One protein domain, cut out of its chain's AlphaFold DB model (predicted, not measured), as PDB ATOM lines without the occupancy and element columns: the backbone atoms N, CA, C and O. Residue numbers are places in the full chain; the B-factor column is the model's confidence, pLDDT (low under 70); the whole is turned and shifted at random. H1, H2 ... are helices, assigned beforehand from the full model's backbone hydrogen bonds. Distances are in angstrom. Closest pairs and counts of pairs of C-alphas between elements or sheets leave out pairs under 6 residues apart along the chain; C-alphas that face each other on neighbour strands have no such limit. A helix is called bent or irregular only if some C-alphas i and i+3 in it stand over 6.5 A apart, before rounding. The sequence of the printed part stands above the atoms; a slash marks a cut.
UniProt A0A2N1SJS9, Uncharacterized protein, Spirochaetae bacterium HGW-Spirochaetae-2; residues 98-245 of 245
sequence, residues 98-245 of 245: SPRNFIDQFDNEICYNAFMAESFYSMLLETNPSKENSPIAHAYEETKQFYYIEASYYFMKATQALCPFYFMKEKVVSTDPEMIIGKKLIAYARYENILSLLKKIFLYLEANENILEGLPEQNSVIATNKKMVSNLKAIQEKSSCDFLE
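Overview. This is residues 98 to 245 of the 245 residues of an uncharacterized protein of Spirochaetae bacterium HGW-Spirochaetae-2 (UniProt A0A2N1SJS9). A rod-shaped, up-and-down bundle of four long helices: H1 and H2 form a hairpin, H5 packs slantwise on both, and H7 covers H2 and H5 on the side away from H1. The short helices H3 and H4 lie at one end of the rod, H6 lies near the other, and the H1 to H2 link makes the tip beyond H6. The printed part has 148 residues with seven named helices, H1 to H7 in chain order, and no named strand; the class is all helix. It is only just loose, close to compact, with a radius of gyration of the C-alphas of 17.8 A and spans of 59 by 26 by 26 A.

Arrangement. The longest helix, H1, residues 99 to 126, touches H2, residues 137 to 162, closest at the C-alphas of Ala 117 and Ala 151, 4.3 A apart. This helical hairpin has a shallow tilt of 19 degrees, opposite ways. H2 is the hub, touching four helices. H5, residues 188 to 207, touches H1 with residues 194 to 201 alone, closest at the C-alphas of Ala 114 and Leu 198, 6.6 A, at a tilt of 38 degrees, only just steep, the same way. H5 touches H2 at a steep tilt of 39 degrees, opposite ways; the closest C-alphas, of Phe 155 and Leu 198, are 6.7 A apart. H7, residues 218 to 241, touches H2, closest at the C-alphas of Thr 159 and Met 228, 6.8 A, at a steep tilt of 38 degrees, the same way. H7 touches H5 too, closest at the C-alphas of Phe 202 and Val 229, 7.7 A; H1 and H7 are apart. H3, residues 164 to 172, touches H1 with residues 99 to 103 of H1 alone, closest at the C-alphas of Pro 99 and Val 172, 5.9 A. H6, residues 209 to 212, touches H2, closest at the C-alphas of Gln 145 and Ile 211, 6.1 A. H4, residues 177 to 183, touches no helix. Every O i to N i+4 pair is within hydrogen-bond range in H2, H4 and H5, against 22 of 24 in H1, 19 of 20 in H7 and 2 of 5 in H3, where 4 of 6 O i to N i+3 pairs are; H6 is too short for an i+4 pair.

Along the chain. H1 is 38.8 A long, from C-alpha 99 at (-38.702, 53.887, 34.030). H2 measures 37.2 A, H5 28.8 A, and H7 35.2 A, ending at C-alpha 241 at (-42.347, 39.736, 16.932). H3 is irregular, with C-alphas 167 and 170 7.9 A apart.

Size, cuts and confidence. The two C-alphas farthest apart, of Pro 135 and Glu 245, are 60.5 A apart. The printed part has no cut and no long link. Mean pLDDT of the printed part is 76.0; among the residues under 70 are 127 to 139 and 228 to 245.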
ATOM      1  N   SER A  98     -41.995  57.050  35.735       66.25
ATOM      2  CA  SER A  98     -40.563  56.976  35.463       66.25
ATOM      3  C   SER A  98     -40.167  55.511  35.184       66.25
ATOM      4  O   SER A  98     -40.695  54.609  35.841       66.25
ATOM      5  N   PRO A  99     -39.232  55.237  34.253       70.56
ATOM      6  CA  PRO A  99     -38.702  53.887  34.030       70.56
ATOM      7  C   PRO A  99     -38.231  53.209  35.324       70.56
ATOM      8  O   PRO A  99     -38.371  52.002  35.489       70.56
ATOM      9  N   ARG A 100     -37.751  54.008  36.284       76.75
ATOM     10  CA  ARG A 100     -37.327  53.560  37.612       76.75
ATOM     11  C   ARG A 100     -38.473  52.991  38.449       76.75
ATOM     12  O   ARG A 100     -38.304  51.935  39.036       76.75
ATOM     13  N   ASN A 101     -39.644  53.627  38.438       78.75
ATOM     14  CA  ASN A 101     -40.812  53.115  39.161       78.75
ATOM     15  C   ASN A 101     -41.268  51.761  38.605       78.75
ATOM     16  O   ASN A 101     -41.731  50.916  39.361       78.75
ATOM     17  N   PHE A 102     -41.131  51.547  37.292       78.56
ATOM     18  CA  PHE A 102     -41.405  50.245  36.689       78.56
ATOM     19  C   PHE A 102     -40.377  49.203  37.124       78.56
ATOM     20  O   PHE A 102     -40.768  48.109  37.505       78.56
ATOM     21  N   ILE A 103     -39.084  49.537  37.134       82.44
ATOM     22  CA  ILE A 103     -38.038  48.633  37.640       82.44
ATOM     23  C   ILE A 103     -38.330  48.227  39.094       82.44
ATOM     24  O   ILE A 103     -38.353  47.039  39.406       82.44
ATOM     25  N   ASP A 104     -38.669  49.192  39.951       83.69
ATOM     26  CA  ASP A 104     -39.034  48.923  41.345       83.69
ATOM     27  C   ASP A 104     -40.315  48.072  41.449       83.69
ATOM     28  O   ASP A 104     -40.407  47.186  42.297       83.69
ATOM     29  N   GLN A 105     -41.305  48.301  40.581       84.50
ATOM     30  CA  GLN A 105     -42.523  47.489  40.513       84.50
ATOM     31  C   GLN A 105     -42.231  46.053  40.050       84.50
ATOM     32  O   GLN A 105     -42.852  45.103  40.533       84.50
ATOM     33  N   PHE A 106     -41.273  45.869  39.143       86.38
ATOM     34  CA  PHE A 106     -40.871  44.545  38.684       86.38
ATOM     35  C   PHE A 106     -40.283  43.711  39.812       86.38
ATOM     36  O   PHE A 106     -40.690  42.566  39.995       86.38
ATOM     37  N   ASP A 107     -39.365  44.279  40.586       83.12
ATOM     38  CA  ASP A 107     -38.722  43.552  41.677       83.12
ATOM     39  C   ASP A 107     -39.679  43.342  42.864       83.12
ATOM     40  O   ASP A 107     -39.770  42.234  43.395       83.12
ATOM     41  N   ASN A 108     -40.449  44.367  43.251       85.38
ATOM     42  CA  ASN A 108     -41.251  44.324  44.481       85.38
ATOM     43  C   ASN A 108     -42.654  43.735  44.311       85.38
ATOM     44  O   ASN A 108     -43.211  43.209  45.269       85.38
ATOM     45  N   GLU A 109     -43.254  43.848  43.127       87.31
ATOM     46  CA  GLU A 109     -44.624  43.389  42.891       87.31
ATOM     47  C   GLU A 109     -44.640  42.177  41.960       87.31
ATOM     48  O   GLU A 109     -45.210  41.146  42.307       87.31
ATOM     49  N   ILE A 110     -43.987  42.251  40.798       89.44
ATOM     50  CA  ILE A 110     -44.046  41.161  39.812       89.44
ATOM     51  C   ILE A 110     -43.250  39.947  40.298       89.44
ATOM     52  O   ILE A 110     -43.819  38.863  40.415       89.44
ATOM     53  N   CYS A 111     -41.962  40.118  40.610       88.94
ATOM     54  CA  CYS A 111     -41.104  39.021  41.057       88.94
ATOM     55  C   CYS A 111     -41.621  38.423  42.365       88.94
ATOM     56  O   CYS A 111     -41.770  37.209  42.454       88.94
ATOM     57  N   TYR A 112     -41.962  39.264  43.347       91.56
ATOM     58  CA  TYR A 112     -42.533  38.807  44.615       91.56
ATOM     59  C   TYR A 112     -43.767  37.922  44.405       91.56
ATOM     60  O   TYR A 112     -43.800  36.785  44.870       91.56
ATOM     61  N   ASN A 113     -44.769  38.405  43.662       93.00
ATOM     62  CA  ASN A 113     -45.991  37.633  43.445       93.00
ATOM     63  C   ASN A 113     -45.727  36.376  42.595       93.00
ATOM     64  O   ASN A 113     -46.339  35.342  42.842       93.00
ATOM     65  N   ALA A 114     -44.802  36.423  41.632       91.12
ATOM     66  CA  ALA A 114     -44.427  35.250  40.842       91.12
ATOM     67  C   ALA A 114     -43.760  34.162  41.701       91.12
ATOM     68  O   ALA A 114     -44.116  32.993  41.574       91.12
ATOM     69  N   PHE A 115     -42.855  34.534  42.612       91.25
ATOM     70  CA  PHE A 115     -42.236  33.594  43.550       91.25
ATOM     71  C   PHE A 115     -43.227  33.074  44.592       91.25
ATOM     72  O   PHE A 115     -43.203  31.892  44.916       91.25
ATOM     73  N   MET A 116     -44.157  33.904  45.071       92.38
ATOM     74  CA  MET A 116     -45.227  33.421  45.948       92.38
ATOM     75  C   MET A 116     -46.103  32.388  45.231       92.38
ATOM     76  O   MET A 116     -46.361  31.318  45.782       92.38
ATOM     77  N   ALA A 117     -46.499  32.657  43.985       91.06
ATOM     78  CA  ALA A 117     -47.246  31.699  43.176       91.06
ATOM     79  C   ALA A 117     -46.462  30.391  42.965       91.06
ATOM     80  O   ALA A 117     -47.042  29.314  43.062       91.06
ATOM     81  N   GLU A 118     -45.151  30.481  42.726       92.25
ATOM     82  CA  GLU A 118     -44.248  29.334  42.564       92.25
ATOM     83  C   GLU A 118     -44.104  28.507  43.843       92.25
ATOM     84  O   GLU A 118     -44.128  27.279  43.779       92.25
ATOM     85  N   SER A 119     -44.051  29.161  45.004       92.44
ATOM     86  CA  SER A 119     -43.966  28.476  46.294       92.44
ATOM     87  C   SER A 119     -45.220  27.641  46.582       92.44
ATOM     88  O   SER A 119     -45.113  26.453  46.890       92.44
ATOM     89  N   PHE A 120     -46.419  28.204  46.387       90.38
ATOM     90  CA  PHE A 120     -47.678  27.468  46.536       90.38
ATOM     91  C   PHE A 120     -47.876  26.410  45.451       90.38
ATOM     92  O   PHE A 120     -48.374  25.323  45.733       90.38
ATOM     93  N   TYR A 121     -47.442  26.693  44.224       89.94
ATOM     94  CA  TYR A 121     -47.386  25.698  43.159       89.94
ATOM     95  C   TYR A 121     -46.492  24.506  43.534       89.94
ATOM     96  O   TYR A 121     -46.876  23.361  43.315       89.94
ATOM     97  N   SER A 122     -45.336  24.745  44.146       88.75
ATOM     98  CA  SER A 122     -44.446  23.671  44.599       88.75
ATOM     99  C   SER A 122     -45.088  22.853  45.722       88.75
ATOM    100  O   SER A 122     -45.098  21.627  45.650       88.75
ATOM    101  N   MET A 123     -45.753  23.506  46.681       87.31
ATOM    102  CA  MET A 123     -46.525  22.815  47.728       87.31
ATOM    103  C   MET A 123     -47.678  21.964  47.161       87.31
ATOM    104  O   MET A 123     -47.967  20.892  47.696       87.31
ATOM    105  N   LEU A 124     -48.310  22.396  46.061       86.25
ATOM    106  CA  LEU A 124     -49.316  21.608  45.331       86.25
ATOM    107  C   LEU A 124     -48.740  20.356  44.672       86.25
ATOM    108  O   LEU A 124     -49.422  19.340  44.596       86.25
ATOM    109  N   LEU A 125     -47.514  20.432  44.156       84.06
ATOM    110  CA  LEU A 125     -46.847  19.275  43.558       84.06
ATOM    111  C   LEU A 125     -46.382  18.276  44.620       84.06
ATOM    112  O   LEU A 125     -46.392  17.069  44.391       84.06
ATOM    113  N   GLU A 126     -45.957  18.779  45.777       80.94
ATOM    114  CA  GLU A 126     -45.494  17.966  46.904       80.94
ATOM    115  C   GLU A 126     -46.642  17.270  47.644       80.94
ATOM    116  O   GLU A 126     -46.427  16.254  48.313       80.94
ATOM    117  N   THR A 127     -47.873  17.765  47.489       69.31
ATOM    118  CA  THR A 127     -49.079  17.087  47.967       69.31
ATOM    119  C   THR A 127     -49.367  15.862  47.080       69.31
ATOM    120  O   THR A 127     -50.202  15.879  46.177       69.31
ATOM    121  N   ASN A 128     -48.668  14.754  47.367       57.16
ATOM    122  CA  ASN A 128     -48.872  13.437  46.755       57.16
ATOM    123  C   ASN A 128     -49.972  12.597  47.453       57.16
ATOM    124  O   ASN A 128     -50.041  12.565  48.685       57.16
ATOM    125  N   PRO A 129     -50.770  11.818  46.692       53.78
ATOM    126  CA  PRO A 129     -52.001  11.142  47.129       53.78
ATOM    127  C   PRO A 129     -51.756   9.855  47.942       53.78
ATOM    128  O   PRO A 129     -52.495   8.881  47.848       53.78
ATOM    129  N   SER A 130     -50.708   9.789  48.761       48.06
ATOM    130  CA  SER A 130     -50.311   8.533  49.419       48.06
ATOM    131  C   SER A 130     -51.191   8.126  50.614       48.06
ATOM    132  O   SER A 130     -50.867   7.158  51.301       48.06
ATOM    133  N   LYS A 131     -52.281   8.847  50.912       50.56
ATOM    134  CA  LYS A 131     -53.166   8.567  52.062       50.56
ATOM    135  C   LYS A 131     -54.649   8.799  51.751       50.56
ATOM    136  O   LYS A 131     -55.372   9.362  52.566       50.56
ATOM    137  N   GLU A 132     -55.108   8.327  50.598       51.03
ATOM    138  CA  GLU A 132     -56.512   8.440  50.160       51.03
ATOM    139  C   GLU A 132     -57.515   7.708  51.084       51.03
ATOM    140  O   GLU A 132     -58.690   8.050  51.117       51.03
ATOM    141  N   ASN A 133     -57.052   6.779  51.935       53.69
ATOM    142  CA  ASN A 133     -57.908   5.980  52.829       53.69
ATOM    143  C   ASN A 133     -57.817   6.352  54.326       53.69
ATOM    144  O   ASN A 133     -58.182   5.553  55.188       53.69
ATOM    145  N   SER A 134     -57.304   7.537  54.668       55.16
ATOM    146  CA  SER A 134     -57.202   8.000  56.062       55.16
ATOM    147  C   SER A 134     -58.331   8.983  56.409       55.16
ATOM    148  O   SER A 134     -58.660   9.818  55.571       55.16
ATOM    149  N   PRO A 135     -58.850   9.024  57.655       56.47
ATOM    150  CA  PRO A 135     -59.774  10.070  58.136       56.47
ATOM    151  C   PRO A 135     -59.221  11.517  58.068       56.47
ATOM    152  O   PRO A 135     -59.885  12.458  58.488       56.47
ATOM    153  N   ILE A 136     -58.012  11.703  57.526       60.09
ATOM    154  CA  ILE A 136     -57.333  12.979  57.259       60.09
ATOM    155  C   ILE A 136     -57.556  13.433  55.795       60.09
ATOM    156  O   ILE A 136     -57.188  14.545  55.435       60.09
ATOM    157  N   ALA A 137     -58.189  12.610  54.945       62.66
ATOM    158  CA  ALA A 137     -58.398  12.888  53.519       62.66
ATOM    159  C   ALA A 137     -59.154  14.205  53.255       62.66
ATOM    160  O   ALA A 137     -58.806  14.936  52.336       62.66
ATOM    161  N   HIS A 138     -60.121  14.563  54.107       62.00
ATOM    162  CA  HIS A 138     -60.858  15.825  53.967       62.00
ATOM    163  C   HIS A 138     -59.977  17.052  54.257       62.00
ATOM    164  O   HIS A 138     -59.980  18.016  53.501       62.00
ATOM    165  N   ALA A 139     -59.153  16.989  55.309       65.56
ATOM    166  CA  ALA A 139     -58.193  18.047  55.633       65.56
ATOM    167  C   ALA A 139     -57.087  18.165  54.565       65.56
ATOM    168  O   ALA A 139     -56.545  19.244  54.329       65.56
ATOM    169  N   TYR A 140     -56.760  17.049  53.914       71.94
ATOM    170  CA  TYR A 140     -55.812  16.996  52.810       71.94
ATOM    171  C   TYR A 140     -56.358  17.680  51.547       71.94
ATOM    172  O   TYR A 140     -55.671  18.527  50.979       71.94
ATOM    173  N   GLU A 141     -57.602  17.387  51.157       75.12
ATOM    174  CA  GLU A 141     -58.264  18.071  50.036       75.12
ATOM    175  C   GLU A 141     -58.464  19.568  50.308       75.12
ATOM    176  O   GLU A 141     -58.156  20.394  49.453       75.12
ATOM    177  N   GLU A 142     -58.850  19.949  51.527       76.81
ATOM    178  CA  GLU A 142     -58.933  21.360  51.933       76.81
ATOM    179  C   GLU A 142     -57.584  22.089  51.806       76.81
ATOM    180  O   GLU A 142     -57.518  23.229  51.343       76.81
ATOM    181  N   THR A 143     -56.485  21.425  52.166       81.38
ATOM    182  CA  THR A 143     -55.128  21.982  52.050       81.38
ATOM    183  C   THR A 143     -54.706  22.131  50.586       81.38
ATOM    184  O   THR A 143     -54.133  23.150  50.194       81.38
ATOM    185  N   LYS A 144     -55.032  21.143  49.750       84.06
ATOM    186  CA  LYS A 144     -54.778  21.176  48.306       84.06
ATOM    187  C   LYS A 144     -55.572  22.295  47.629       84.06
ATOM    188  O   LYS A 144     -55.018  23.060  46.842       84.06
ATOM    189  N   GLN A 145     -56.843  22.455  47.993       83.06
ATOM    190  CA  GLN A 145     -57.681  23.569  47.550       83.06
ATOM    191  C   GLN A 145     -57.100  24.915  47.978       83.06
ATOM    192  O   GLN A 145     -56.980  25.819  47.153       83.06
ATOM    193  N   PHE A 146     -56.671  25.036  49.235       85.31
ATOM    194  CA  PHE A 146     -56.033  26.243  49.749       85.31
ATOM    195  C   PHE A 146     -54.797  26.641  48.929       85.31
ATOM    196  O   PHE A 146     -54.703  27.786  48.476       85.31
ATOM    197  N   TYR A 147     -53.870  25.712  48.675       87.56
ATOM    198  CA  TYR A 147     -52.673  26.020  47.889       87.56
ATOM    199  C   TYR A 147     -52.999  26.358  46.434       87.56
ATOM    200  O   TYR A 147     -52.390  27.268  45.874       87.56
ATOM    201  N   TYR A 148     -53.980  25.685  45.828       86.44
ATOM    202  CA  TYR A 148     -54.432  25.986  44.466       86.44
ATOM    203  C   TYR A 148     -54.962  27.415  44.366       86.44
ATOM    204  O   TYR A 148     -54.645  28.166  43.436       86.44
ATOM    205  N   ILE A 149     -55.763  27.792  45.355       83.88
ATOM    206  CA  ILE A 149     -56.365  29.107  45.466       83.88
ATOM    207  C   ILE A 149     -55.287  30.186  45.651       83.88
ATOM    208  O   ILE A 149     -55.312  31.195  44.943       83.88
ATOM    209  N   GLU A 150     -54.314  29.980  46.540       85.69
ATOM    210  CA  GLU A 150     -53.219  30.938  46.744       85.69
ATOM    211  C   GLU A 150     -52.310  31.048  45.516       85.69
ATOM    212  O   GLU A 150     -51.999  32.159  45.079       85.69
ATOM    213  N   ALA A 151     -51.940  29.921  44.900       89.12
ATOM    214  CA  ALA A 151     -51.154  29.915  43.671       89.12
ATOM    215  C   ALA A 151     -51.857  30.715  42.562       89.12
ATOM    216  O   ALA A 151     -51.233  31.572  41.933       89.12
ATOM    217  N   SER A 152     -53.167  30.508  42.383       84.75
ATOM    218  CA  SER A 152     -53.990  31.266  41.429       84.75
ATOM    219  C   SER A 152     -54.023  32.762  41.760       84.75
ATOM    220  O   SER A 152     -53.842  33.600  40.877       84.75
ATOM    221  N   TYR A 153     -54.200  33.119  43.031       85.88
ATOM    222  CA  TYR A 153     -54.267  34.512  43.472       85.88
ATOM    223  C   TYR A 153     -52.973  35.288  43.202       85.88
ATOM    224  O   TYR A 153     -53.003  36.381  42.626       85.88
ATOM    225  N   TYR A 154     -51.826  34.730  43.591       88.88
ATOM    226  CA  TYR A 154     -50.532  35.368  43.367       88.88
ATOM    227  C   TYR A 154     -50.147  35.379  41.885       88.88
ATOM    228  O   TYR A 154     -49.651  36.396  41.395       88.88
ATOM    229  N   PHE A 155     -50.467  34.314  41.141       89.00
ATOM    230  CA  PHE A 155     -50.319  34.274  39.686       89.00
ATOM    231  C   PHE A 155     -51.091  35.418  39.013       89.00
ATOM    232  O   PHE A 155     -50.547  36.139  38.169       89.00
ATOM    233  N   MET A 156     -52.344  35.632  39.421       84.25
ATOM    234  CA  MET A 156     -53.180  36.706  38.893       84.25
ATOM    235  C   MET A 156     -52.598  38.089  39.198       84.25
ATOM    236  O   MET A 156     -52.533  38.939  38.310       84.25
ATOM    237  N   LYS A 157     -52.131  38.322  40.429       85.62
ATOM    238  CA  LYS A 157     -51.481  39.590  40.794       85.62
ATOM    239  C   LYS A 157     -50.222  39.858  39.976       85.62
ATOM    240  O   LYS A 157     -50.078  40.956  39.442       85.62
ATOM    241  N   ALA A 158     -49.348  38.860  39.850       87.75
ATOM    242  CA  ALA A 158     -48.125  38.972  39.060       87.75
ATOM    243  C   ALA A 158     -48.450  39.320  37.602       87.75
ATOM    244  O   ALA A 158     -47.906  40.268  37.042       87.75
ATOM    245  N   THR A 159     -49.415  38.609  37.017       83.12
ATOM    246  CA  THR A 159     -49.873  38.827  35.641       83.12
ATOM    247  C   THR A 159     -50.476  40.215  35.442       83.12
ATOM    248  O   THR A 159     -50.185  40.899  34.461       83.12
ATOM    249  N   GLN A 160     -51.296  40.674  36.385       81.19
ATOM    250  CA  GLN A 160     -51.911  41.993  36.317       81.19
ATOM    251  C   GLN A 160     -50.875  43.119  36.401       81.19
ATOM    252  O   GLN A 160     -50.977  44.088  35.647       81.19
ATOM    253  N   ALA A 161     -49.886  42.998  37.289       81.44
ATOM    254  CA  ALA A 161     -48.789  43.959  37.409       81.44
ATOM    255  C   ALA A 161     -47.863  43.943  36.178       81.44
ATOM    256  O   ALA A 161     -47.274  44.963  35.823       81.44
ATOM    257  N   LEU A 162     -47.791  42.812  35.476       82.19
ATOM    258  CA  LEU A 162     -47.026  42.645  34.244       82.19
ATOM    259  C   LEU A 162     -47.721  43.244  33.002       82.19
ATOM    260  O   LEU A 162     -47.047  43.650  32.057       82.19
ATOM    261  N   CYS A 163     -49.054  43.360  32.985       74.19
ATOM    262  CA  CYS A 163     -49.790  43.923  31.842       74.19
ATOM    263  C   CYS A 163     -49.315  45.337  31.426       74.19
ATOM    264  O   CYS A 163     -49.080  45.559  30.238       74.19
ATOM    265  N   PRO A 164     -49.131  46.310  32.344       71.19
ATOM    266  CA  PRO A 164     -48.566  47.622  32.010       71.19
ATOM    267  C   PRO A 164     -47.114  47.568  31.517       71.19
ATOM    268  O   PRO A 164     -46.702  48.416  30.726       71.19
ATOM    269  N   PHE A 165     -46.355  46.569  31.973       72.62
ATOM    270  CA  PHE A 165     -44.942  46.371  31.652       72.62
ATOM    271  C   PHE A 165     -44.704  46.150  30.158       72.62
ATOM    272  O   PHE A 165     -43.677  46.569  29.628       72.62
ATOM    273  N   TYR A 166     -45.692  45.574  29.469       70.06
ATOM    274  CA  TYR A 166     -45.689  45.395  28.020       70.06
ATOM    275  C   TYR A 166     -45.343  46.690  27.263       70.06
ATOM    276  O   TYR A 166     -44.475  46.686  26.399       70.06
ATOM    277  N   PHE A 167     -45.945  47.823  27.636       67.81
ATOM    278  CA  PHE A 167     -45.740  49.099  26.934       67.81
ATOM    279  C   PHE A 167     -44.413  49.793  27.265       67.81
ATOM    280  O   PHE A 167     -44.074  50.799  26.642       67.81
ATOM    281  N   MET A 168     -43.693  49.308  28.278       71.94
ATOM    282  CA  MET A 168     -42.465  49.924  28.784       71.94
ATOM    283  C   MET A 168     -41.240  49.030  28.625       71.94
ATOM    284  O   MET A 168     -40.138  49.493  28.916       71.94
ATOM    285  N   LYS A 169     -41.421  47.795  28.135       73.12
ATOM    286  CA  LYS A 169     -40.392  46.755  28.006       73.12
ATOM    287  C   LYS A 169     -39.084  47.302  27.431       73.12
ATOM    288  O   LYS A 169     -38.063  47.208  28.096       73.12
ATOM    289  N   GLU A 170     -39.122  47.956  26.274       76.56
ATOM    290  CA  GLU A 170     -37.929  48.494  25.588       76.56
ATOM    291  C   GLU A 170     -37.143  49.531  26.404       76.56
ATOM    292  O   GLU A 170     -35.953  49.738  26.190       76.56
ATOM    293  N   LYS A 171     -37.803  50.210  27.347       79.25
ATOM    294  CA  LYS A 171     -37.194  51.268  28.165       79.25
ATOM    295  C   LYS A 171     -36.649  50.761  29.492       79.25
ATOM    296  O   LYS A 171     -35.874  51.470  30.131       79.25
ATOM    297  N   VAL A 172     -37.106  49.594  29.940       83.50
ATOM    298  CA  VAL A 172     -36.812  49.059  31.278       83.50
ATOM    299  C   VAL A 172     -36.098  47.717  31.235       83.50
ATOM    300  O   VAL A 172     -35.498  47.342  32.235       83.50
ATOM    301  N   VAL A 173     -36.133  47.013  30.101       84.81
ATOM    302  CA  VAL A 173     -35.479  45.724  29.880       84.81
ATOM    303  C   VAL A 173     -34.337  45.898  28.886       84.81
ATOM    304  O   VAL A 173     -34.499  46.542  27.854       84.81
ATOM    305  N   SER A 174     -33.180  45.308  29.178       84.81
ATOM    306  CA  SER A 174     -32.022  45.343  28.285       84.81
ATOM    307  C   SER A 174     -31.262  44.018  28.285       84.81
ATOM    308  O   SER A 174     -31.313  43.250  29.249       84.81
ATOM    309  N   THR A 175     -30.568  43.746  27.184       85.12
ATOM    310  CA  THR A 175     -29.581  42.668  27.038       85.12
ATOM    311  C   THR A 175     -28.149  43.160  27.264       85.12
ATOM    312  O   THR A 175     -27.261  42.334  27.457       85.12
ATOM    313  N   ASP A 176     -27.925  44.477  27.272       85.12
ATOM    314  CA  ASP A 176     -26.606  45.095  27.411       85.12
ATOM    315  C   ASP A 176     -26.182  45.173  28.895       85.12
ATOM    316  O   ASP A 176     -26.828  45.882  29.680       85.12
ATOM    317  N   PRO A 177     -25.094  44.484  29.300       80.44
ATOM    318  CA  PRO A 177     -24.582  44.515  30.667       80.44
ATOM    319  C   PRO A 177     -24.279  45.923  31.189       80.44
ATOM    320  O   PRO A 177     -24.515  46.194  32.370       80.44
ATOM    321  N   GLU A 178     -23.803  46.837  30.340       83.00
ATOM    322  CA  GLU A 178     -23.459  48.199  30.763       83.00
ATOM    323  C   GLU A 178     -24.711  49.005  31.112       83.00
ATOM    324  O   GLU A 178     -24.750  49.707  32.126       83.00
ATOM    325  N   MET A 179     -25.783  48.854  30.329       81.38
ATOM    326  CA  MET A 179     -27.067  49.482  30.635       81.38
ATOM    327  C   MET A 179     -27.763  48.838  31.839       81.38
ATOM    328  O   MET A 179     -28.378  49.548  32.637       81.38
ATOM    329  N   ILE A 180     -27.635  47.521  32.015       79.19
ATOM    330  CA  ILE A 180     -28.166  46.811  33.186       79.19
ATOM    331  C   ILE A 180     -27.496  47.319  34.467       79.19
ATOM    332  O   ILE A 180     -28.189  47.673  35.416       79.19
ATOM    333  N   ILE A 181     -26.166  47.417  34.499       73.19
ATOM    334  CA  ILE A 181     -25.431  47.834  35.702       73.19
ATOM    335  C   ILE A 181     -25.534  49.351  35.906       73.19
ATOM    336  O   ILE A 181     -25.858  49.815  37.000       73.19
ATOM    337  N   GLY A 182     -25.294  50.134  34.851       73.50
ATOM    338  CA  GLY A 182     -25.206  51.592  34.925       73.50
ATOM    339  C   GLY A 182     -26.556  52.284  35.112       73.50
ATOM    340  O   GLY A 182     -26.664  53.228  35.893       73.50
ATOM    341  N   LYS A 183     -27.608  51.809  34.430       77.69
ATOM    342  CA  LYS A 183     -28.965  52.384  34.515       77.69
ATOM    343  C   LYS A 183     -29.925  51.548  35.362       77.69
ATOM    344  O   LYS A 183     -31.087  51.930  35.494       77.69
ATOM    345  N   LYS A 184     -29.444  50.449  35.959       82.38
ATOM    346  CA  LYS A 184     -30.236  49.509  36.769       82.38
ATOM    347  C   LYS A 184     -31.436  48.933  36.012       82.38
ATOM    348  O   LYS A 184     -32.487  48.719  36.604       82.38
ATOM    349  N   LEU A 185     -31.300  48.722  34.701       85.94
ATOM    350  CA  LEU A 185     -32.361  48.113  33.898       85.94
ATOM    351  C   LEU A 185     -32.531  46.632  34.256       85.94
ATOM    352  O   LEU A 185     -31.616  45.972  34.747       85.94
ATOM    353  N   ILE A 186     -33.709  46.091  33.973       84.62
ATOM    354  CA  ILE A 186     -34.010  44.675  34.153       84.62
ATOM    355  C   ILE A 186     -33.294  43.889  33.055       84.62
ATOM    356  O   ILE A 186     -33.443  44.166  31.866       84.62
ATOM    357  N   ALA A 187     -32.530  42.873  33.441       85.69
ATOM    358  CA  ALA A 187     -31.926  41.967  32.474       85.69
ATOM    359  C   ALA A 187     -33.015  41.187  31.720       85.69
ATOM    360  O   ALA A 187     -33.908  40.610  32.346       85.69
ATOM    361  N   TYR A 188     -32.905  41.100  30.393       85.31
ATOM    362  CA  TYR A 188     -33.857  40.364  29.553       85.31
ATOM    363  C   TYR A 188     -34.073  38.919  30.023       85.31
ATOM    364  O   TYR A 188     -35.208  38.474  30.160       85.31
ATOM    365  N   ALA A 189     -32.995  38.221  30.388       81.56
ATOM    366  CA  ALA A 189     -33.073  36.864  30.924       81.56
ATOM    367  C   ALA A 189     -33.928  36.771  32.202       81.56
ATOM    368  O   ALA A 189     -34.672  35.812  32.377       81.56
ATOM    369  N   ARG A 190     -33.874  37.777  33.091       85.31
ATOM    370  CA  ARG A 190     -34.715  37.806  34.301       85.31
ATOM    371  C   ARG A 190     -36.188  37.965  33.940       85.31
ATOM    372  O   ARG A 190     -37.025  37.274  34.508       85.31
ATOM    373  N   TYR A 191     -36.488  38.856  32.999       86.50
ATOM    374  CA  TYR A 191     -37.844  39.063  32.497       86.50
ATOM    375  C   TYR A 191     -38.422  37.778  31.879       86.50
ATOM    376  O   TYR A 191     -39.493  37.330  32.290       86.50
ATOM    377  N   GLU A 192     -37.677  37.132  30.981       84.44
ATOM    378  CA  GLU A 192     -38.075  35.863  30.357       84.44
ATOM    379  C   GLU A 192     -38.246  34.727  31.370       84.44
ATOM    380  O   GLU A 192     -39.215  33.970  31.296       84.44
ATOM    381  N   ASN A 193     -37.367  34.629  32.372       87.00
ATOM    382  CA  ASN A 193     -37.494  33.619  33.422       87.00
ATOM    383  C   ASN A 193     -38.810  33.764  34.198       87.00
ATOM    384  O   ASN A 193     -39.477  32.763  34.460       87.00
ATOM    385  N   ILE A 194     -39.216  34.995  34.525       89.62
ATOM    386  CA  ILE A 194     -40.499  35.254  35.190       89.62
ATOM    387  C   ILE A 194     -41.677  34.895  34.277       89.62
ATOM    388  O   ILE A 194     -42.626  34.255  34.731       89.62
ATOM    389  N   LEU A 195     -41.620  35.240  32.987       87.25
ATOM    390  CA  LEU A 195     -42.657  34.854  32.024       87.25
ATOM    391  C   LEU A 195     -42.801  33.334  31.900       87.25
ATOM    392  O   LEU A 195     -43.916  32.809  31.917       87.25
ATOM    393  N   SER A 196     -41.677  32.629  31.779       86.56
ATOM    394  CA  SER A 196     -41.634  31.168  31.709       86.56
ATOM    395  C   SER A 196     -42.206  30.534  32.978       86.56
ATOM    396  O   SER A 196     -43.029  29.617  32.902       86.56
ATOM    397  N   LEU A 197     -41.843  31.069  34.146       89.06
ATOM    398  CA  LEU A 197     -42.352  30.605  35.429       89.06
ATOM    399  C   LEU A 197     -43.876  30.748  35.521       89.06
ATOM    400  O   LEU A 197     -44.573  29.777  35.820       89.06
ATOM    401  N   LEU A 198     -44.406  31.932  35.207       88.69
ATOM    402  CA  LEU A 198     -45.848  32.181  35.221       88.69
ATOM    403  C   LEU A 198     -46.586  31.277  34.228       88.69
ATOM    404  O   LEU A 198     -47.647  30.746  34.550       88.69
ATOM    405  N   LYS A 199     -46.009  31.037  33.045       87.50
ATOM    406  CA  LYS A 199     -46.566  30.105  32.054       87.50
ATOM    407  C   LYS A 199     -46.633  28.674  32.589       87.50
ATOM    408  O   LYS A 199     -47.646  28.008  32.399       87.50
ATOM    409  N   LYS A 200     -45.582  28.204  33.266       89.25
ATOM    410  CA  LYS A 200     -45.546  26.869  33.880       89.25
ATOM    411  C   LYS A 200     -46.635  26.712  34.945       89.25
ATOM    412  O   LYS A 200     -47.372  25.730  34.910       89.25
ATOM    413  N   ILE A 201     -46.755  27.688  35.847       87.88
ATOM    414  CA  ILE A 201     -47.780  27.696  36.900       87.88
ATOM    415  C   ILE A 201     -49.172  27.670  36.269       87.88
ATOM    416  O   ILE A 201     -50.003  26.852  36.651       87.88
ATOM    417  N   PHE A 202     -49.409  28.504  35.256       86.88
ATOM    418  CA  PHE A 202     -50.685  28.526  34.554       86.88
ATOM    419  C   PHE A 202     -51.070  27.163  33.971       86.88
ATOM    420  O   PHE A 202     -52.181  26.706  34.212       86.88
ATOM    421  N   LEU A 203     -50.168  26.518  33.221       86.00
ATOM    422  CA  LEU A 203     -50.463  25.231  32.583       86.00
ATOM    423  C   LEU A 203     -50.876  24.176  33.611       86.00
ATOM    424  O   LEU A 203     -51.748  23.356  33.343       86.00
ATOM    425  N   TYR A 204     -50.275  24.219  34.800       86.62
ATOM    426  CA  TYR A 204     -50.679  23.348  35.890       86.62
ATOM    427  C   TYR A 204     -52.055  23.708  36.451       86.62
ATOM    428  O   TYR A 204     -52.877  22.815  36.633       86.62
ATOM    429  N   LEU A 205     -52.319  24.990  36.719       84.88
ATOM    430  CA  LEU A 205     -53.617  25.432  37.233       84.88
ATOM    431  C   LEU A 205     -54.746  25.073  36.253       84.88
ATOM    432  O   LEU A 205     -55.742  24.494  36.660       84.88
ATOM    433  N   GLU A 206     -54.557  25.318  34.954       83.19
ATOM    434  CA  GLU A 206     -55.523  24.960  33.903       83.19
ATOM    435  C   GLU A 206     -55.767  23.445  33.819       83.19
ATOM    436  O   GLU A 206     -56.906  23.003  33.685       83.19
ATOM    437  N   ALA A 207     -54.715  22.632  33.935       83.75
ATOM    438  CA  ALA A 207     -54.848  21.178  33.901       83.75
ATOM    439  C   ALA A 207     -55.532  20.596  35.152       83.75
ATOM    440  O   ALA A 207     -56.022  19.470  35.102       83.75
ATOM    441  N   ASN A 208     -55.562  21.343  36.260       83.81
ATOM    442  CA  ASN A 208     -56.045  20.875  37.559       83.81
ATOM    443  C   ASN A 208     -57.212  21.722  38.102       83.81
ATOM    444  O   ASN A 208     -57.396  21.844  39.313       83.81
ATOM    445  N   GLU A 209     -58.029  22.298  37.213       80.69
ATOM    446  CA  GLU A 209     -59.235  23.064  37.579       80.69
ATOM    447  C   GLU A 209     -60.240  22.244  38.412       80.69
ATOM    448  O   GLU A 209     -61.031  22.806  39.174       80.69
ATOM    449  N   ASN A 210     -60.184  20.916  38.297       80.69
ATOM    450  CA  ASN A 210     -60.983  19.967  39.069       80.69
ATOM    451  C   ASN A 210     -60.672  19.983  40.576       80.69
ATOM    452  O   ASN A 210     -61.524  19.591  41.364       80.69
ATOM    453  N   ILE A 211     -59.508  20.487  41.009       81.62
ATOM    454  CA  ILE A 211     -59.191  20.651  42.443       81.62
ATOM    455  C   ILE A 211     -60.223  21.558  43.133       81.62
ATOM    456  O   ILE A 211     -60.495  21.407  44.320       81.62
ATOM    457  N   LEU A 212     -60.839  22.476  42.384       74.62
ATOM    458  CA  LEU A 212     -61.864  23.388  42.886       74.62
ATOM    459  C   LEU A 212     -63.286  22.796  42.899       74.62
ATOM    460  O   LEU A 212     -64.227  23.522  43.227       74.62
ATOM    461  N   GLU A 213     -63.479  21.529  42.522       73.56
ATOM    462  CA  GLU A 213     -64.806  20.906  42.517       73.56
ATOM    463  C   GLU A 213     -65.463  20.960  43.904       73.56
ATOM    464  O   GLU A 213     -64.855  20.667  44.932       73.56
ATOM    465  N   GLY A 214     -66.731  21.379  43.931       66.12
ATOM    466  CA  GLY A 214     -67.503  21.537  45.168       66.12
ATOM    467  C   GLY A 214     -67.354  22.899  45.853       66.12
ATOM    468  O   GLY A 214     -68.119  23.189  46.774       66.12
ATOM    469  N   LEU A 215     -66.455  23.775  45.385       69.88
ATOM    470  CA  LEU A 215     -66.375  25.151  45.874       69.88
ATOM    471  C   LEU A 215     -67.355  26.069  45.122       69.88
ATOM    472  O   LEU A 215     -67.403  26.058  43.890       69.88
ATOM    473  N   PRO A 216     -68.084  26.957  45.826       63.41
ATOM    474  CA  PRO A 216     -69.043  27.870  45.199       63.41
ATOM    475  C   PRO A 216     -68.398  28.874  44.224       63.41
ATOM    476  O   PRO A 216     -69.095  29.480  43.410       63.41
ATOM    477  N   GLU A 217     -67.075  29.061  44.287       64.56
ATOM    478  CA  GLU A 217     -66.322  30.058  43.513       64.56
ATOM    479  C   GLU A 217     -65.522  29.470  42.337       64.56
ATOM    480  O   GLU A 217     -64.883  30.224  41.597       64.56
ATOM    481  N   GLN A 218     -65.613  28.154  42.109       69.19
ATOM    482  CA  GLN A 218     -64.895  27.417  41.061       69.19
ATOM    483  C   GLN A 218     -64.938  28.129  39.699       69.19
ATOM    484  O   GLN A 218     -63.906  28.463  39.113       69.19
ATOM    485  N   ASN A 219     -66.143  28.458  39.229       68.56
ATOM    486  CA  ASN A 219     -66.345  29.065  37.913       68.56
ATOM    487  C   ASN A 219     -65.735  30.473  37.791       68.56
ATOM    488  O   ASN A 219     -65.310  30.865  36.704       68.56
ATOM    489  N   SER A 220     -65.667  31.238  38.887       69.69
ATOM    490  CA  SER A 220     -65.118  32.600  38.877       69.69
ATOM    491  C   SER A 220     -63.593  32.596  38.795       69.69
ATOM    492  O   SER A 220     -63.024  33.357  38.006       69.69
ATOM    493  N   VAL A 221     -62.937  31.722  39.562       67.19
ATOM    494  CA  VAL A 221     -61.474  31.576  39.553       67.19
ATOM    495  C   VAL A 221     -61.007  31.057  38.193       67.19
ATOM    496  O   VAL A 221     -60.133  31.660  37.571       67.19
ATOM    497  N   ILE A 222     -61.667  30.019  37.670       70.00
ATOM    498  CA  ILE A 222     -61.370  29.431  36.356       70.00
ATOM    499  C   ILE A 222     -61.515  30.460  35.228       70.00
ATOM    500  O   ILE A 222     -60.596  30.652  34.427       70.00
ATOM    501  N   ALA A 223     -62.648  31.169  35.172       71.44
ATOM    502  CA  ALA A 223     -62.882  32.176  34.138       71.44
ATOM    503  C   ALA A 223     -61.842  33.309  34.193       71.44
ATOM    504  O   ALA A 223     -61.414  33.821  33.154       71.44
ATOM    505  N   THR A 224     -61.402  33.684  35.396       68.62
ATOM    506  CA  THR A 224     -60.415  34.752  35.576       68.62
ATOM    507  C   THR A 224     -59.008  34.306  35.186       68.62
ATOM    508  O   THR A 224     -58.330  35.041  34.465       68.62
ATOM    509  N   ASN A 225     -58.598  33.091  35.567       69.94
ATOM    510  CA  ASN A 225     -57.327  32.500  35.143       69.94
ATOM    511  C   ASN A 225     -57.240  32.447  33.609       69.94
ATOM    512  O   ASN A 225     -56.279  32.951  33.025       69.94
ATOM    513  N   LYS A 226     -58.301  31.969  32.941       71.88
ATOM    514  CA  LYS A 226     -58.393  31.941  31.469       71.88
ATOM    515  C   LYS A 226     -58.280  33.338  30.842       71.88
ATOM    516  O   LYS A 226     -57.527  33.523  29.885       71.88
ATOM    517  N   LYS A 227     -58.961  34.349  31.403       71.69
ATOM    518  CA  LYS A 227     -58.901  35.750  30.925       71.69
ATOM    519  C   LYS A 227     -57.524  36.394  31.121       71.69
ATOM    520  O   LYS A 227     -57.113  37.218  30.312       71.69
ATOM    521  N   MET A 228     -56.803  36.070  32.191       67.56
ATOM    522  CA  MET A 228     -55.463  36.625  32.420       67.56
ATOM    523  C   MET A 228     -54.413  36.013  31.495       67.56
ATOM    524  O   MET A 228     -53.452  36.677  31.111       67.56
ATOM    525  N   VAL A 229     -54.628  34.778  31.059       65.56
ATOM    526  CA  VAL A 229     -53.687  34.086  30.180       65.56
ATOM    527  C   VAL A 229     -53.822  34.491  28.733       65.56
ATOM    528  O   VAL A 229     -52.804  34.584  28.054       65.56
ATOM    529  N   SER A 230     -55.026  34.794  28.250       65.50
ATOM    530  CA  SER A 230     -55.150  35.424  26.932       65.50
ATOM    531  C   SER A 230     -54.356  36.736  26.877       65.50
ATOM    532  O   SER A 230     -53.700  37.006  25.874       65.50
ATOM    533  N   ASN A 231     -54.301  37.488  27.983       65.69
ATOM    534  CA  ASN A 231     -53.452  38.675  28.086       65.69
ATOM    535  C   ASN A 231     -51.954  38.324  28.122       65.69
ATOM    536  O   ASN A 231     -51.184  38.957  27.409       65.69
ATOM    537  N   LEU A 232     -51.522  37.305  28.879       64.81
ATOM    538  CA  LEU A 232     -50.121  36.844  28.869       64.81
ATOM    539  C   LEU A 232     -49.668  36.331  27.499       64.81
ATOM    540  O   LEU A 232     -48.565  36.652  27.068       64.81
ATOM    541  N   LYS A 233     -50.507  35.555  26.805       66.12
ATOM    542  CA  LYS A 233     -50.231  35.066  25.448       66.12
ATOM    543  C   LYS A 233     -50.117  36.232  24.471       66.12
ATOM    544  O   LYS A 233     -49.142  36.292  23.735       66.12
ATOM    545  N   ALA A 234     -51.014  37.217  24.553       64.69
ATOM    546  CA  ALA A 234     -50.914  38.441  23.758       64.69
ATOM    547  C   ALA A 234     -49.632  39.248  24.055       64.69
ATOM    548  O   ALA A 234     -49.067  39.859  23.148       64.69
ATOM    549  N   ILE A 235     -49.156  39.237  25.306       62.88
ATOM    550  CA  ILE A 235     -47.875  39.844  25.701       62.88
ATOM    551  C   ILE A 235     -46.697  39.057  25.103       62.88
ATOM    552  O   ILE A 235     -45.787  39.673  24.555       62.88
ATOM    553  N   GLN A 236     -46.715  37.719  25.151       62.34
ATOM    554  CA  GLN A 236     -45.643  36.860  24.626       62.34
ATOM    555  C   GLN A 236     -45.557  36.852  23.094       62.34
ATOM    556  O   GLN A 236     -44.465  36.984  22.545       62.34
ATOM    557  N   GLU A 237     -46.686  36.725  22.398       61.03
ATOM    558  CA  GLU A 237     -46.737  36.691  20.930       61.03
ATOM    559  C   GLU A 237     -46.220  38.003  20.333       61.03
ATOM    560  O   GLU A 237     -45.411  37.981  19.411       61.03
ATOM    561  N   LYS A 238     -46.580  39.154  20.918       54.41
ATOM    562  CA  LYS A 238     -46.039  40.449  20.473       54.41
ATOM    563  C   LYS A 238     -44.595  40.684  20.911       54.41
ATOM    564  O   LYS A 238     -43.805  41.185  20.126       54.41
ATOM    565  N   SER A 239     -44.221  40.242  22.114       50.44
ATOM    566  CA  SER A 239     -42.832  40.274  22.605       50.44
ATOM    567  C   SER A 239     -41.849  39.527  21.693       50.44
ATOM    568  O   SER A 239     -40.676  39.893  21.656       50.44
ATOM    569  N   SER A 240     -42.327  38.495  20.990       43.50
ATOM    570  CA  SER A 240     -41.536  37.656  20.080       43.50
ATOM    571  C   SER A 240     -41.420  38.242  18.667       43.50
ATOM    572  O   SER A 240     -40.446  37.956  17.979       43.50
ATOM    573  N   CYS A 241     -42.386  39.063  18.234       36.16
ATOM    574  CA  CYS A 241     -42.347  39.736  16.932       36.16
ATOM    575  C   CYS A 241     -41.413  40.956  16.921       36.16
ATOM    576  O   CYS A 241     -40.724  41.165  15.932       36.16
ATOM    577  N   ASP A 242     -41.324  41.708  18.022       37.94
ATOM    578  CA  ASP A 242     -40.557  42.968  18.080       37.94
ATOM    579  C   ASP A 242     -39.028  42.770  18.262       37.94
ATOM    580  O   ASP A 242     -38.294  43.737  18.433       37.94
ATOM    581  N   PHE A 243     -38.528  41.526  18.276       35.81
ATOM    582  CA  PHE A 243     -37.100  41.194  18.471       35.81
ATOM    583  C   PHE A 243     -36.445  40.507  17.256       35.81
ATOM    584  O   PHE A 243     -35.275  40.127  17.326       35.81
ATOM    585  N   LEU A 244     -37.203  40.308  16.172       30.84
ATOM    586  CA  LEU A 244     -36.739  39.712  14.911       30.84
ATOM    587  C   LEU A 244     -36.672  40.722  13.746       30.84
ATOM    588  O   LEU A 244     -36.400  40.312  12.618       30.84
ATOM    589  N   GLU A 245     -36.875  42.013  14.020       28.31
ATOM    590  CA  GLU A 245     -36.547  43.138  13.125       28.31
ATOM    591  C   GLU A 245     -35.353  43.928  13.678       28.31
ATOM    592  O   GLU A 245     -34.541  44.406  12.853       28.31
TER     593      GLU A 245